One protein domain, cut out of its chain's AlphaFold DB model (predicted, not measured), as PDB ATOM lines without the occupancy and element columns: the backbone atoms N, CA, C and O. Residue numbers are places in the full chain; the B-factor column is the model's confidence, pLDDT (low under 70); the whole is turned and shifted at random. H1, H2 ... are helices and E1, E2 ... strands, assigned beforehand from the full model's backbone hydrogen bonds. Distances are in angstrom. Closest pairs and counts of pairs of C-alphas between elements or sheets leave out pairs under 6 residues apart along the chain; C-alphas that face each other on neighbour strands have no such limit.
ATOM      1  N   SER A  10       3.383 -31.955  22.068       94.00
ATOM      2  CA  SER A  10       3.470 -30.651  22.721       94.00
ATOM      3  C   SER A  10       2.762 -30.677  24.081       94.00
ATOM      4  O   SER A  10       1.722 -31.322  24.257       94.00
ATOM      5  N   TRP A  11       3.309 -29.947  25.057       93.19
ATOM      6  CA  TRP A  11       2.766 -29.937  26.419       93.19
ATOM      7  C   TRP A  11       1.282 -29.553  26.447       93.19
ATOM      8  O   TRP A  11       0.493 -30.179  27.149       93.19
ATOM      9  N   ARG A  12       0.884 -28.573  25.624       95.06
ATOM     10  CA  ARG A  12      -0.510 -28.131  25.497       95.06
ATOM     11  C   ARG A  12      -1.421 -29.246  24.979       95.06
ATOM     12  O   ARG A  12      -2.519 -29.415  25.508       95.06
ATOM     13  N   LEU A  13      -0.988 -29.990  23.960       95.62
ATOM     14  CA  LEU A  13      -1.763 -31.095  23.399       95.62
ATOM     15  C   LEU A  13      -1.944 -32.211  24.438       95.62
ATOM     16  O   LEU A  13      -3.061 -32.677  24.666       95.62
ATOM     17  N   TRP A  14      -0.856 -32.572  25.122       93.75
ATOM     18  CA  TRP A  14      -0.868 -33.580  26.178       93.75
ATOM     19  C   TRP A  14      -1.720 -33.177  27.390       93.75
ATOM     20  O   TRP A  14      -2.526 -33.976  27.867       93.75
ATOM     21  N   ASP A  15      -1.595 -31.939  27.876       95.69
ATOM     22  CA  ASP A  15      -2.375 -31.435  29.014       95.69
ATOM     23  C   ASP A  15      -3.875 -31.383  28.694       95.69
ATOM     24  O   ASP A  15      -4.699 -31.824  29.498       95.69
ATOM     25  N   ASN A  16      -4.239 -30.925  27.491       96.69
ATOM     26  CA  ASN A  16      -5.630 -30.913  27.037       96.69
ATOM     27  C   ASN A  16      -6.220 -32.324  26.960       96.69
ATOM     28  O   ASN A  16      -7.348 -32.537  27.409       96.69
ATOM     29  N   PHE A  17      -5.457 -33.284  26.435       95.25
ATOM     30  CA  PHE A  17      -5.879 -34.679  26.368       95.25
ATOM     31  C   PHE A  17      -6.060 -35.286  27.762       95.25
ATOM     32  O   PHE A  17      -7.117 -35.830  28.078       95.25
ATOM     33  N   LYS A  18      -5.081 -35.092  28.653       93.38
ATOM     34  CA  LYS A  18      -5.134 -35.584  30.036       93.38
ATOM     35  C   LYS A  18      -6.320 -35.007  30.817       93.38
ATOM     36  O   LYS A  18      -6.939 -35.716  31.608       93.38
ATOM     37  N   LYS A  19      -6.655 -33.734  30.587       96.25
ATOM     38  CA  LYS A  19      -7.816 -33.053  31.186       96.25
ATOM     39  C   LYS A  19      -9.140 -33.357  30.473       96.25
ATOM     40  O   LYS A  19     -10.143 -32.736  30.812       96.25
ATOM     41  N   LYS A  20      -9.156 -34.281  29.501       95.19
ATOM     42  CA  LYS A  20     -10.331 -34.659  28.696       95.19
ATOM     43  C   LYS A  20     -10.995 -33.473  27.981       95.19
ATOM     44  O   LYS A  20     -12.196 -33.485  27.735       95.19
ATOM     45  N   LYS A  21     -10.216 -32.438  27.646       96.94
ATOM     46  CA  LYS A  21     -10.689 -31.274  26.876       96.94
ATOM     47  C   LYS A  21     -10.783 -31.560  25.377       96.94
ATOM     48  O   LYS A  21     -11.444 -30.819  24.660       96.94
ATOM     49  N   ILE A  22     -10.087 -32.593  24.912       97.00
ATOM     50  CA  ILE A  22     -10.101 -33.075  23.530       97.00
ATOM     51  C   ILE A  22     -10.278 -34.595  23.528       97.00
ATOM     52  O   ILE A  22      -9.876 -35.263  24.484       97.00
ATOM     53  N   SER A  23     -10.871 -35.129  22.461       97.19
ATOM     54  CA  SER A  23     -10.989 -36.572  22.240       97.19
ATOM     55  C   SER A  23      -9.657 -37.194  21.803       97.19
ATOM     56  O   SER A  23      -8.731 -36.489  21.391       97.19
ATOM     57  N   GLU A  24      -9.572 -38.525  21.860       96.00
ATOM     58  CA  GLU A  24      -8.446 -39.289  21.297       96.00
ATOM     59  C   GLU A  24      -8.278 -39.026  19.800       96.00
ATOM     60  O   GLU A  24      -7.175 -38.748  19.345       96.00
ATOM     61  N   GLU A  25      -9.375 -39.018  19.043       96.88
ATOM     62  CA  GLU A  25      -9.373 -38.715  17.606       96.88
ATOM     63  C   GLU A  25      -8.767 -37.339  17.327       96.88
ATOM     64  O   GLU A  25      -7.891 -37.194  16.474       96.88
ATOM     65  N   LYS A  26      -9.183 -36.325  18.097       97.25
ATOM     66  CA  LYS A  26      -8.638 -34.977  17.954       97.25
ATOM     67  C   LYS A  26      -7.155 -34.937  18.321       97.25
ATOM     68  O   LYS A  26      -6.395 -34.264  17.633       97.25
ATOM     69  N   PHE A  27      -6.735 -35.667  19.356       97.81
ATOM     70  CA  PHE A  27      -5.318 -35.789  19.703       97.81
ATOM     71  C   PHE A  27      -4.507 -36.402  18.558       97.81
ATOM     72  O   PHE A  27      -3.465 -35.857  18.210       97.81
ATOM     73  N   ILE A  28      -4.985 -37.501  17.964       97.81
ATOM     74  CA  ILE A  28      -4.304 -38.197  16.864       97.81
ATOM     75  C   ILE A  28      -4.124 -37.261  15.668       97.81
ATOM     76  O   ILE A  28      -3.023 -37.174  15.136       97.81
ATOM     77  N   ILE A  29      -5.173 -36.530  15.274       97.62
ATOM     78  CA  ILE A  29      -5.116 -35.584  14.148       97.62
ATOM     79  C   ILE A  29      -4.065 -34.498  14.404       97.62
ATOM     80  O   ILE A  29      -3.170 -34.299  13.586       97.62
ATOM     81  N   GLU A  30      -4.145 -33.816  15.547       97.50
ATOM     82  CA  GLU A  30      -3.227 -32.718  15.879       97.50
ATOM     83  C   GLU A  30      -1.780 -33.206  16.032       97.50
ATOM     84  O   GLU A  30      -0.842 -32.536  15.603       97.50
ATOM     85  N   TYR A  31      -1.587 -34.389  16.617       97.81
ATOM     86  CA  TYR A  31      -0.262 -34.976  16.774       97.81
ATOM     87  C   TYR A  31       0.334 -35.417  15.434       97.81
ATOM     88  O   TYR A  31       1.502 -35.144  15.178       97.81
ATOM     89  N   ASN A  32      -0.459 -36.029  14.552       96.94
ATOM     90  CA  ASN A  32      -0.006 -36.396  13.211       96.94
ATOM     91  C   ASN A  32       0.346 -35.168  12.368       96.94
ATOM     92  O   ASN A  32       1.325 -35.220  11.633       96.94
ATOM     93  N   ASN A  33      -0.390 -34.061  12.498       96.69
ATOM     94  CA  ASN A  33      -0.018 -32.803  11.844       96.69
ATOM     95  C   ASN A  33       1.368 -32.334  12.309       96.69
ATOM     96  O   ASN A  33       2.231 -32.074  11.480       96.69
ATOM     97  N   MET A  34       1.614 -32.342  13.624       96.50
ATOM     98  CA  MET A  34       2.924 -32.004  14.190       96.50
ATOM     99  C   MET A  34       4.043 -32.934  13.690       96.50
ATOM    100  O   MET A  34       5.156 -32.475  13.457       96.50
ATOM    101  N   LEU A  35       3.771 -34.235  13.533       96.94
ATOM    102  CA  LEU A  35       4.735 -35.188  12.974       96.94
ATOM    103  C   LEU A  35       4.995 -34.941  11.482       96.94
ATOM    104  O   LEU A  35       6.136 -35.029  11.048       96.94
ATOM    105  N   ASN A  36       3.964 -34.601  10.707       95.75
ATOM    106  CA  ASN A  36       4.086 -34.317   9.275       95.75
ATOM    107  C   ASN A  36       4.864 -33.020   8.983       95.75
ATOM    108  O   ASN A  36       5.390 -32.870   7.883       95.75
ATOM    109  N   ASP A  37       4.979 -32.116   9.959       96.00
ATOM    110  CA  ASP A  37       5.867 -30.950   9.872       96.00
ATOM    111  C   ASP A  37       7.358 -31.333  10.010       96.00
ATOM    112  O   ASP A  37       8.247 -30.538   9.695       96.00
ATOM    113  N   LEU A  38       7.658 -32.549  10.487       96.56
ATOM    114  CA  LEU A  38       9.018 -33.073  10.595       96.56
ATOM    115  C   LEU A  38       9.437 -33.798   9.313       96.56
ATOM    116  O   LEU A  38       8.648 -34.449   8.636       96.56
ATOM    117  N   ASN A  39      10.741 -33.784   9.033       96.75
ATOM    118  CA  ASN A  39      11.324 -34.645   8.009       96.75
ATOM    119  C   ASN A  39      11.641 -36.028   8.606       96.75
ATOM    120  O   ASN A  39      12.576 -36.169   9.398       96.75
ATOM    121  N   SER A  40      10.869 -37.043   8.217       96.19
ATOM    122  CA  SER A  40      10.978 -38.419   8.723       96.19
ATOM    123  C   SER A  40      12.357 -39.053   8.507       96.19
ATOM    124  O   SER A  40      12.879 -39.700   9.414       96.19
ATOM    125  N   LYS A  41      12.997 -38.804   7.356       95.94
ATOM    126  CA  LYS A  41      14.345 -39.309   7.050       95.94
ATOM    127  C   LYS A  41      15.388 -38.714   7.990       95.94
ATOM    128  O   LYS A  41      16.144 -39.462   8.603       95.94
ATOM    129  N   ASN A  42      15.353 -37.395   8.188       96.62
ATOM    130  CA  ASN A  42      16.260 -36.722   9.121       96.62
ATOM    131  C   ASN A  42      16.043 -37.213  10.560       96.62
ATOM    132  O   ASN A  42      16.999 -37.391  11.310       96.62
ATOM    133  N   VAL A  43      14.787 -37.452  10.959       96.62
ATOM    134  CA  VAL A  43      14.477 -38.032  12.273       96.62
ATOM    135  C   VAL A  43      15.115 -39.413  12.412       96.62
ATOM    136  O   VAL A  43      15.781 -39.662  13.414       96.62
ATOM    137  N   LEU A  44      14.959 -40.296  11.424       94.75
ATOM    138  CA  LEU A  44      15.541 -41.638  11.459       94.75
ATOM    139  C   LEU A  44      17.077 -41.600  11.522       94.75
ATOM    140  O   LEU A  44      17.676 -42.296  12.341       94.75
ATOM    141  N   GLU A  45      17.712 -40.746  10.720       94.44
ATOM    142  CA  GLU A  45      19.163 -40.527  10.751       94.44
ATOM    143  C   GLU A  45      19.636 -40.039  12.125       94.44
ATOM    144  O   GLU A  45      20.594 -40.577  12.679       94.44
ATOM    145  N   HIS A  46      18.930 -39.077  12.725       94.88
ATOM    146  CA  HIS A  46      19.240 -38.599  14.070       94.88
ATOM    147  C   HIS A  46      19.083 -39.696  15.127       94.88
ATOM    148  O   HIS A  46      19.923 -39.801  16.019       94.88
ATOM    149  N   LEU A  47      18.039 -40.525  15.047       94.00
ATOM    150  CA  LEU A  47      17.846 -41.640  15.980       94.00
ATOM    151  C   LEU A  47      18.994 -42.657  15.887       94.00
ATOM    152  O   LEU A  47      19.514 -43.081  16.921       94.00
ATOM    153  N   ASN A  48      19.431 -42.992  14.671       93.19
ATOM    154  CA  ASN A  48      20.587 -43.866  14.439       93.19
ATOM    155  C   ASN A  48      21.892 -43.234  14.945       93.19
ATOM    156  O   ASN A  48      22.726 -43.903  15.550       93.19
ATOM    157  N   PHE A  49      22.066 -41.927  14.754       93.00
ATOM    158  CA  PHE A  49      23.234 -41.214  15.261       93.00
ATOM    159  C   PHE A  49      23.283 -41.205  16.798       93.00
ATOM    160  O   PHE A  49      24.318 -41.517  17.388       93.00
ATOM    161  N   LEU A  50      22.159 -40.918  17.466       91.62
ATOM    162  CA  LEU A  50      22.066 -40.871  18.935       91.62
ATOM    163  C   LEU A  50      22.358 -42.210  19.613       91.62
ATOM    164  O   LEU A  50      22.744 -42.249  20.780       91.62
ATOM    165  N   THR A  51      22.146 -43.304  18.896       90.50
ATOM    166  CA  THR A  51      22.367 -44.674  19.367       90.50
ATOM    167  C   THR A  51      23.736 -45.216  18.959       90.50
ATOM    168  O   THR A  51      24.045 -46.370  19.246       90.50
ATOM    169  N   GLY A  52      24.581 -44.397  18.321       89.94
ATOM    170  CA  GLY A  52      25.902 -44.815  17.852       89.94
ATOM    171  C   GLY A  52      25.834 -45.883  16.758       89.94
ATOM    172  O   GLY A  52      26.722 -46.727  16.682       89.94
ATOM    173  N   GLY A  53      24.769 -45.883  15.952       85.44
ATOM    174  CA  GLY A  53      24.526 -46.874  14.902       85.44
ATOM    175  C   GLY A  53      23.940 -48.201  15.393       85.44
ATOM    176  O   GLY A  53      23.738 -49.101  14.581       85.44
ATOM    177  N   VAL A  54      23.656 -48.339  16.691       90.69
ATOM    178  CA  VAL A  54      22.898 -49.477  17.232       90.69
ATOM    179  C   VAL A  54      21.412 -49.278  16.945       90.69
ATOM    180  O   VAL A  54      20.926 -48.155  16.963       90.69
ATOM    181  N   GLU A  55      20.671 -50.358  16.708       91.12
ATOM    182  CA  GLU A  55      19.236 -50.291  16.423       91.12
ATOM    183  C   GLU A  55      18.460 -49.489  17.498       91.12
ATOM    184  O   GLU A  55      18.462 -49.866  18.679       91.12
ATOM    185  N   PRO A  56      17.792 -48.376  17.129       91.88
ATOM    186  CA  PRO A  56      17.060 -47.560  18.088       91.88
ATOM    187  C   PRO A  56      15.812 -48.251  18.639       91.88
ATOM    188  O   PRO A  56      14.973 -48.748  17.895       91.88
ATOM    189  N   ILE A  57      15.624 -48.181  19.960       92.12
ATOM    190  CA  ILE A  57      14.430 -48.703  20.640       92.12
ATOM    191  C   ILE A  57      13.542 -47.543  21.099       92.12
ATOM    192  O   ILE A  57      13.943 -46.714  21.921       92.12
ATOM    193  N   LEU A  58      12.293 -47.514  20.625       91.31
ATOM    194  CA  LEU A  58      11.288 -46.539  21.059       91.31
ATOM    195  C   LEU A  58      10.684 -46.939  22.413       91.31
ATOM    196  O   LEU A  58       9.942 -47.915  22.529       91.31
ATOM    197  N   MET A  59      10.949 -46.145  23.451       90.44
ATOM    198  CA  MET A  59      10.440 -46.389  24.804       90.44
ATOM    199  C   MET A  59       9.412 -45.341  25.239       90.44
ATOM    200  O   MET A  59       9.512 -44.164  24.913       90.44
ATOM    201  N   CYS A  60       8.430 -45.768  26.035       88.00
ATOM    202  CA  CYS A  60       7.480 -44.881  26.708       88.00
ATOM    203  C   CYS A  60       6.962 -45.540  27.995       88.00
ATOM    204  O   CYS A  60       6.926 -46.768  28.092       88.00
ATOM    205  N   LYS A  61       6.527 -44.729  28.968       87.00
ATOM    206  CA  LYS A  61       6.020 -45.194  30.273       87.00
ATOM    207  C   LYS A  61       4.618 -45.820  30.209       87.00
ATOM    208  O   LYS A  61       4.183 -46.432  31.178       87.00
ATOM    209  N   CYS A  62       3.892 -45.650  29.103       88.81
ATOM    210  CA  CYS A  62       2.548 -46.204  28.931       88.81
ATOM    211  C   CYS A  62       2.575 -47.734  28.798       88.81
ATOM    212  O   CYS A  62       3.499 -48.301  28.205       88.81
ATOM    213  N   GLY A  63       1.523 -48.394  29.295       87.31
ATOM    214  CA  GLY A  63       1.346 -49.841  29.156       87.31
ATOM    215  C   GLY A  63       1.339 -50.296  27.693       87.31
ATOM    216  O   GLY A  63       0.969 -49.530  26.808       87.31
ATOM    217  N   LYS A  64       1.738 -51.550  27.453       88.00
ATOM    218  CA  LYS A  64       2.016 -52.094  26.110       88.00
ATOM    219  C   LYS A  64       0.862 -51.914  25.117       88.00
ATOM    220  O   LYS A  64       1.101 -51.497  24.001       88.00
ATOM    221  N   THR A  65      -0.375 -52.195  25.526       90.38
ATOM    222  CA  THR A  65      -1.563 -52.155  24.649       90.38
ATOM    223  C   THR A  65      -2.434 -50.916  24.840       90.38
ATOM    224  O   THR A  65      -3.524 -50.832  24.280       90.38
ATOM    225  N   LYS A  66      -2.009 -49.969  25.680       93.25
ATOM    226  CA  LYS A  66      -2.784 -48.759  25.978       93.25
ATOM    227  C   LYS A  66      -2.490 -47.678  24.949       93.25
ATOM    228  O   LYS A  66      -1.424 -47.687  24.339       93.25
ATOM    229  N   PHE A  67      -3.410 -46.721  24.835       95.00
ATOM    230  CA  PHE A  67      -3.200 -45.532  24.021       95.00
ATOM    231  C   PHE A  67      -1.853 -44.886  24.351       95.00
ATOM    232  O   PHE A  67      -1.581 -44.545  25.510       95.00
ATOM    233  N   CYS A  68      -1.000 -44.737  23.345       94.62
ATOM    234  CA  CYS A  68       0.310 -44.135  23.511       94.62
ATOM    235  C   CYS A  68       0.795 -43.488  22.214       94.62
ATOM    236  O   CYS A  68       0.751 -44.095  21.145       94.62
ATOM    237  N   HIS A  69       1.371 -42.291  22.336       94.44
ATOM    238  CA  HIS A  69       2.006 -41.581  21.223       94.44
ATOM    239  C   HIS A  69       3.141 -42.392  20.573       94.44
ATOM    240  O   HIS A  69       3.347 -42.266  19.375       94.44
ATOM    241  N   ARG A  70       3.814 -43.289  21.316       95.25
ATOM    242  CA  ARG A  70       4.794 -44.255  20.778       95.25
ATOM    243  C   ARG A  70       4.249 -45.022  19.574       95.25
ATOM    244  O   ARG A  70       4.970 -45.202  18.602       95.25
ATOM    245  N   HIS A  71       3.006 -45.496  19.655       95.75
ATOM    246  CA  HIS A  71       2.421 -46.294  18.581       95.75
ATOM    247  C   HIS A  71       2.117 -45.420  17.358       95.75
ATOM    248  O   HIS A  71       2.343 -45.865  16.242       95.75
ATOM    249  N   LEU A  72       1.715 -44.161  17.566       96.94
ATOM    250  CA  LEU A  72       1.524 -43.190  16.482       96.94
ATOM    251  C   LEU A  72       2.852 -42.822  15.801       96.94
ATOM    252  O   LEU A  72       2.921 -42.776  14.581       96.94
ATOM    253  N   VAL A  73       3.923 -42.616  16.576       96.69
ATOM    254  CA  VAL A  73       5.272 -42.358  16.039       96.69
ATOM    255  C   VAL A  73       5.774 -43.533  15.214       96.69
ATOM    256  O   VAL A  73       6.314 -43.324  14.133       96.69
ATOM    257  N   ALA A  74       5.615 -44.757  15.722       96.00
ATOM    258  CA  ALA A  74       6.029 -45.953  15.001       96.00
ATOM    259  C   ALA A  74       5.264 -46.086  13.677       96.00
ATOM    260  O   ALA A  74       5.891 -46.194  12.634       96.00
ATOM    261  N   GLU A  75       3.932 -45.971  13.707       96.12
ATOM    262  CA  GLU A  75       3.087 -46.011  12.504       96.12
ATOM    263  C   GLU A  75       3.468 -44.919  11.488       96.12
ATOM    264  O   GLU A  75       3.554 -45.180  10.289       96.12
ATOM    265  N   TRP A  76       3.754 -43.703  11.960       97.38
ATOM    266  CA  TRP A  76       4.225 -42.603  11.120       97.38
ATOM    267  C   TRP A  76       5.583 -42.906  10.470       97.38
ATOM    268  O   TRP A  76       5.716 -42.765   9.258       97.38
ATOM    269  N   LEU A  77       6.575 -43.380  11.230       97.06
ATOM    270  CA  LEU A  77       7.887 -43.751  10.682       97.06
ATOM    271  C   LEU A  77       7.790 -44.907   9.676       97.06
ATOM    272  O   LEU A  77       8.435 -44.857   8.630       97.06
ATOM    273  N   GLU A  78       6.983 -45.930   9.965       96.25
ATOM    274  CA  GLU A  78       6.743 -47.048   9.044       96.25
ATOM    275  C   GLU A  78       6.155 -46.540   7.718       96.25
ATOM    276  O   GLU A  78       6.660 -46.877   6.645       96.25
ATOM    277  N   ARG A  79       5.146 -45.660   7.786       96.19
ATOM    278  CA  ARG A  79       4.492 -45.077   6.606       96.19
ATOM    279  C   ARG A  79       5.424 -44.181   5.787       96.19
ATOM    280  O   ARG A  79       5.459 -44.306   4.568       96.19
ATOM    281  N   GLU A  80       6.147 -43.270   6.436       97.06
ATOM    282  CA  GLU A  80       6.948 -42.253   5.740       97.06
ATOM    283  C   GLU A  80       8.313 -42.773   5.269       97.06
ATOM    284  O   GLU A  80       8.853 -42.290   4.272       97.06
ATOM    285  N   CYS A  81       8.905 -43.736   5.983       95.81
ATOM    286  CA  CYS A  81      10.227 -44.273   5.657       95.81
ATOM    287  C   CYS A  81      10.182 -45.661   5.005       95.81
ATOM    288  O   CYS A  81      11.214 -46.113   4.511       95.81
ATOM    289  N   GLY A  82       9.032 -46.344   4.995       94.94
ATOM    290  CA  GLY A  82       8.902 -47.695   4.439       94.94
ATOM    291  C   GLY A  82       9.657 -48.765   5.236       94.94
ATOM    292  O   GLY A  82      10.035 -49.796   4.683       94.94
ATOM    293  N   ILE A  83       9.916 -48.507   6.520       94.62
ATOM    294  CA  ILE A  83      10.571 -49.447   7.439       94.62
ATOM    295  C   ILE A  83       9.529 -50.249   8.224       94.62
ATOM    296  O   ILE A  83       8.351 -49.909   8.232       94.62
ATOM    297  N   ILE A  84       9.974 -51.301   8.913       92.62
ATOM    298  CA  ILE A  84       9.133 -52.101   9.811       92.62
ATOM    299  C   ILE A  84       9.632 -51.899  11.239       92.62
ATOM    300  O   ILE A  84      10.798 -52.157  11.528       92.62
ATOM    301  N   ILE A  85       8.744 -51.478  12.138       93.62
ATOM    302  CA  ILE A  85       9.033 -51.270  13.558       93.62
ATOM    303  C   ILE A  85       8.274 -52.322  14.363       93.62
ATOM    304  O   ILE A  85       7.072 -52.219  14.636       93.62
ATOM    305  N   GLN A  86       8.991 -53.357  14.785       91.62
ATOM    306  CA  GLN A  86       8.417 -54.466  15.542       91.62
ATOM    307  C   GLN A  86       8.278 -54.123  17.030       91.62
ATOM    308  O   GLN A  86       9.100 -53.417  17.610       91.62
ATOM    309  N   GLU A  87       7.224 -54.629  17.670       91.12
ATOM    310  CA  GLU A  87       7.097 -54.558  19.127       91.12
ATOM    311  C   GLU A  87       7.910 -55.684  19.773       91.12
ATOM    312  O   GLU A  87       7.778 -56.860  19.418       91.12
ATOM    313  N   LEU A  88       8.726 -55.338  20.769       87.69
ATOM    314  CA  LEU A  88       9.578 -56.306  21.449       87.69
ATOM    315  C   LEU A  88       8.721 -57.364  22.170       87.69
ATOM    316  O   LEU A  88       7.977 -57.052  23.106       87.69
ATOM    317  N   ASN A  89       8.868 -58.625  21.755       86.06
ATOM    318  CA  ASN A  89       8.125 -59.791  22.254       86.06
ATOM    319  C   ASN A  89       6.605 -59.779  21.973       86.06
ATOM    320  O   ASN A  89       5.852 -60.415  22.713       86.06
ATOM    321  N   LEU A  90       6.127 -59.060  20.948       82.94
ATOM    322  CA  LEU A  90       4.705 -59.011  20.574       82.94
ATOM    323  C   LEU A  90       4.520 -59.065  19.045       82.94
ATOM    324  O   LEU A  90       4.377 -58.038  18.387       82.94
ATOM    325  N   THR A  91       4.483 -60.268  18.470       80.44
ATOM    326  CA  THR A  91       4.345 -60.480  17.012       80.44
ATOM    327  C   THR A  91       2.897 -60.450  16.513       80.44
ATOM    328  O   THR A  91       2.619 -60.080  15.366       80.44
ATOM    329  N   ASP A  92       1.955 -60.793  17.392       88.12
ATOM    330  CA  ASP A  92       0.544 -61.011  17.048       88.12
ATOM    331  C   ASP A  92      -0.307 -59.747  17.204       88.12
ATOM    332  O   ASP A  92      -1.528 -59.819  17.331       88.12
ATOM    333  N   TYR A  93       0.332 -58.580  17.240       89.75
ATOM    334  CA  TYR A  93      -0.327 -57.294  17.421       89.75
ATOM    335  C   TYR A  93      -0.102 -56.396  16.210       89.75
ATOM    336  O   TYR A  93       0.931 -56.461  15.544       89.75
ATOM    337  N   GLU A  94      -1.089 -55.560  15.934       91.31
ATOM    338  CA  GLU A  94      -1.044 -54.496  14.940       91.31
ATOM    339  C   GLU A  94      -1.323 -53.150  15.607       91.31
ATOM    340  O   GLU A  94      -2.037 -53.070  16.615       91.31
ATOM    341  N   ARG A  95      -0.735 -52.086  15.060       92.88
ATOM    342  CA  ARG A  95      -1.007 -50.724  15.518       92.88
ATOM    343  C   ARG A  95      -2.310 -50.236  14.910       92.88
ATOM    344  O   ARG A  95      -2.570 -50.455  13.732       92.88
ATOM    345  N   LYS A  96      -3.132 -49.582  15.728       93.94
ATOM    346  CA  LYS A  96      -4.358 -48.927  15.272       93.94
ATOM    347  C   LYS A  96      -4.688 -47.744  16.166       93.94
ATOM    348  O   LYS A  96      -4.954 -47.932  17.353       93.94
ATOM    349  N   ASN A  97      -4.692 -46.535  15.603       93.88
ATOM    350  CA  ASN A  97      -5.106 -45.305  16.289       93.88
ATOM    351  C   ASN A  97      -4.423 -45.106  17.658       93.88
ATOM    352  O   ASN A  97      -5.063 -44.751  18.644       93.88
ATOM    353  N   GLY A  98      -3.118 -45.381  17.739       94.19
ATOM    354  CA  GLY A  98      -2.346 -45.225  18.976       94.19
ATOM    355  C   GLY A  98      -2.451 -46.389  19.968       94.19
ATOM    356  O   GLY A  98      -1.921 -46.276  21.071       94.19
ATOM    357  N   TYR A  99      -3.081 -47.504  19.594       95.44
ATOM    358  CA  TYR A  99      -3.166 -48.740  20.378       95.44
ATOM    359  C   TYR A  99      -2.432 -49.900  19.698       95.44
ATOM    360  O   TYR A  99      -2.216 -49.875  18.489       95.44
ATOM    361  N   LEU A 100      -2.129 -50.951  20.470       93.00
ATOM    362  CA  LEU A 100      -1.831 -52.285  19.938       93.00
ATOM    363  C   LEU A 100      -3.064 -53.176  20.066       93.00
ATOM    364  O   LEU A 100      -3.526 -53.454  21.177       93.00
ATOM    365  N   VAL A 101      -3.564 -53.653  18.933       92.44
ATOM    366  CA  VAL A 101      -4.715 -54.552  18.832       92.44
ATOM    367  C   VAL A 101      -4.217 -55.926  18.408       92.44
ATOM    368  O   VAL A 101      -3.319 -56.035  17.582       92.44
ATOM    369  N   LYS A 102      -4.762 -56.994  18.995       89.56
ATOM    370  CA  LYS A 102      -4.392 -58.354  18.596       89.56
ATOM    371  C   LYS A 102      -4.885 -58.604  17.171       89.56
ATOM    372  O   LYS A 102      -6.069 -58.395  16.898       89.56
ATOM    373  N   LYS A 103      -4.002 -59.077  16.292       87.56
ATOM    374  CA  LYS A 103      -4.348 -59.506  14.937       87.56
ATOM    375  C   LYS A 103      -5.439 -60.567  15.039       87.56
ATOM    376  O   LYS A 103      -5.308 -61.541  15.786       87.56
TER     377      LYS A 103
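This is residues 10 to 103 of the 111 residues of the protein "DUF488 family protein" of Flavobacteriales bacterium (UniProt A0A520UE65). A small strand hairpin, E1 and E2, packs on the first part of the middle helix H4. The helical hairpin H1 and H2 packs on H4 through H2, and H3 meets H4's last part steeply. The printed part has 94 residues, with four named helices, then two antiparallel strands, order E1 - E2: mostly helix. It is compact, radius of gyration of the C-alphas 13.8 A, spans 40 by 31 by 22 A.

E1, residues 93 to 96, and E2, residues 99 to 102, form an antiparallel hairpin; N 94 and O 101, 2.8 A apart, are within hydrogen-bond range. The closest C-alphas of E1 and H4, residues 69 to 81, are those of Arg 95 and His 71, 6.4 A apart. H4 touches H2, residues 24 to 36, with residues 72 to 76 alone, at a steep tilt of 42 degrees, the same way; the closest C-alphas are those of Leu 35 and Trp 76, 7.7 A. H4 touches H3, residues 40 to 50, with residues 77 to 81 alone; the closest C-alphas are those of Ser 40 and Glu 80, 6.3 A. H1, residues 11 to 18, touches H2 as a helical hairpin; the closest C-alphas are those of Phe 17 and Phe 27, 6.8 A. In the four helices every O i to N i+4 pair is within hydrogen-bond range.

H2 is 18.1 A long from first to last C-alpha, H4 17.8 A. H1 begins at C-alpha 11, (2.766, -29.937, 26.419); E2 ends at C-alpha 102, (-4.392, -58.354, 18.596).

The C-alphas farthest apart, Lys 21 and Gly 53, are 40.3 A apart. The links H3 to H4 and H4 to E1 are long. The printed part has no cut, and no printed residue is under 70 in pLDDT.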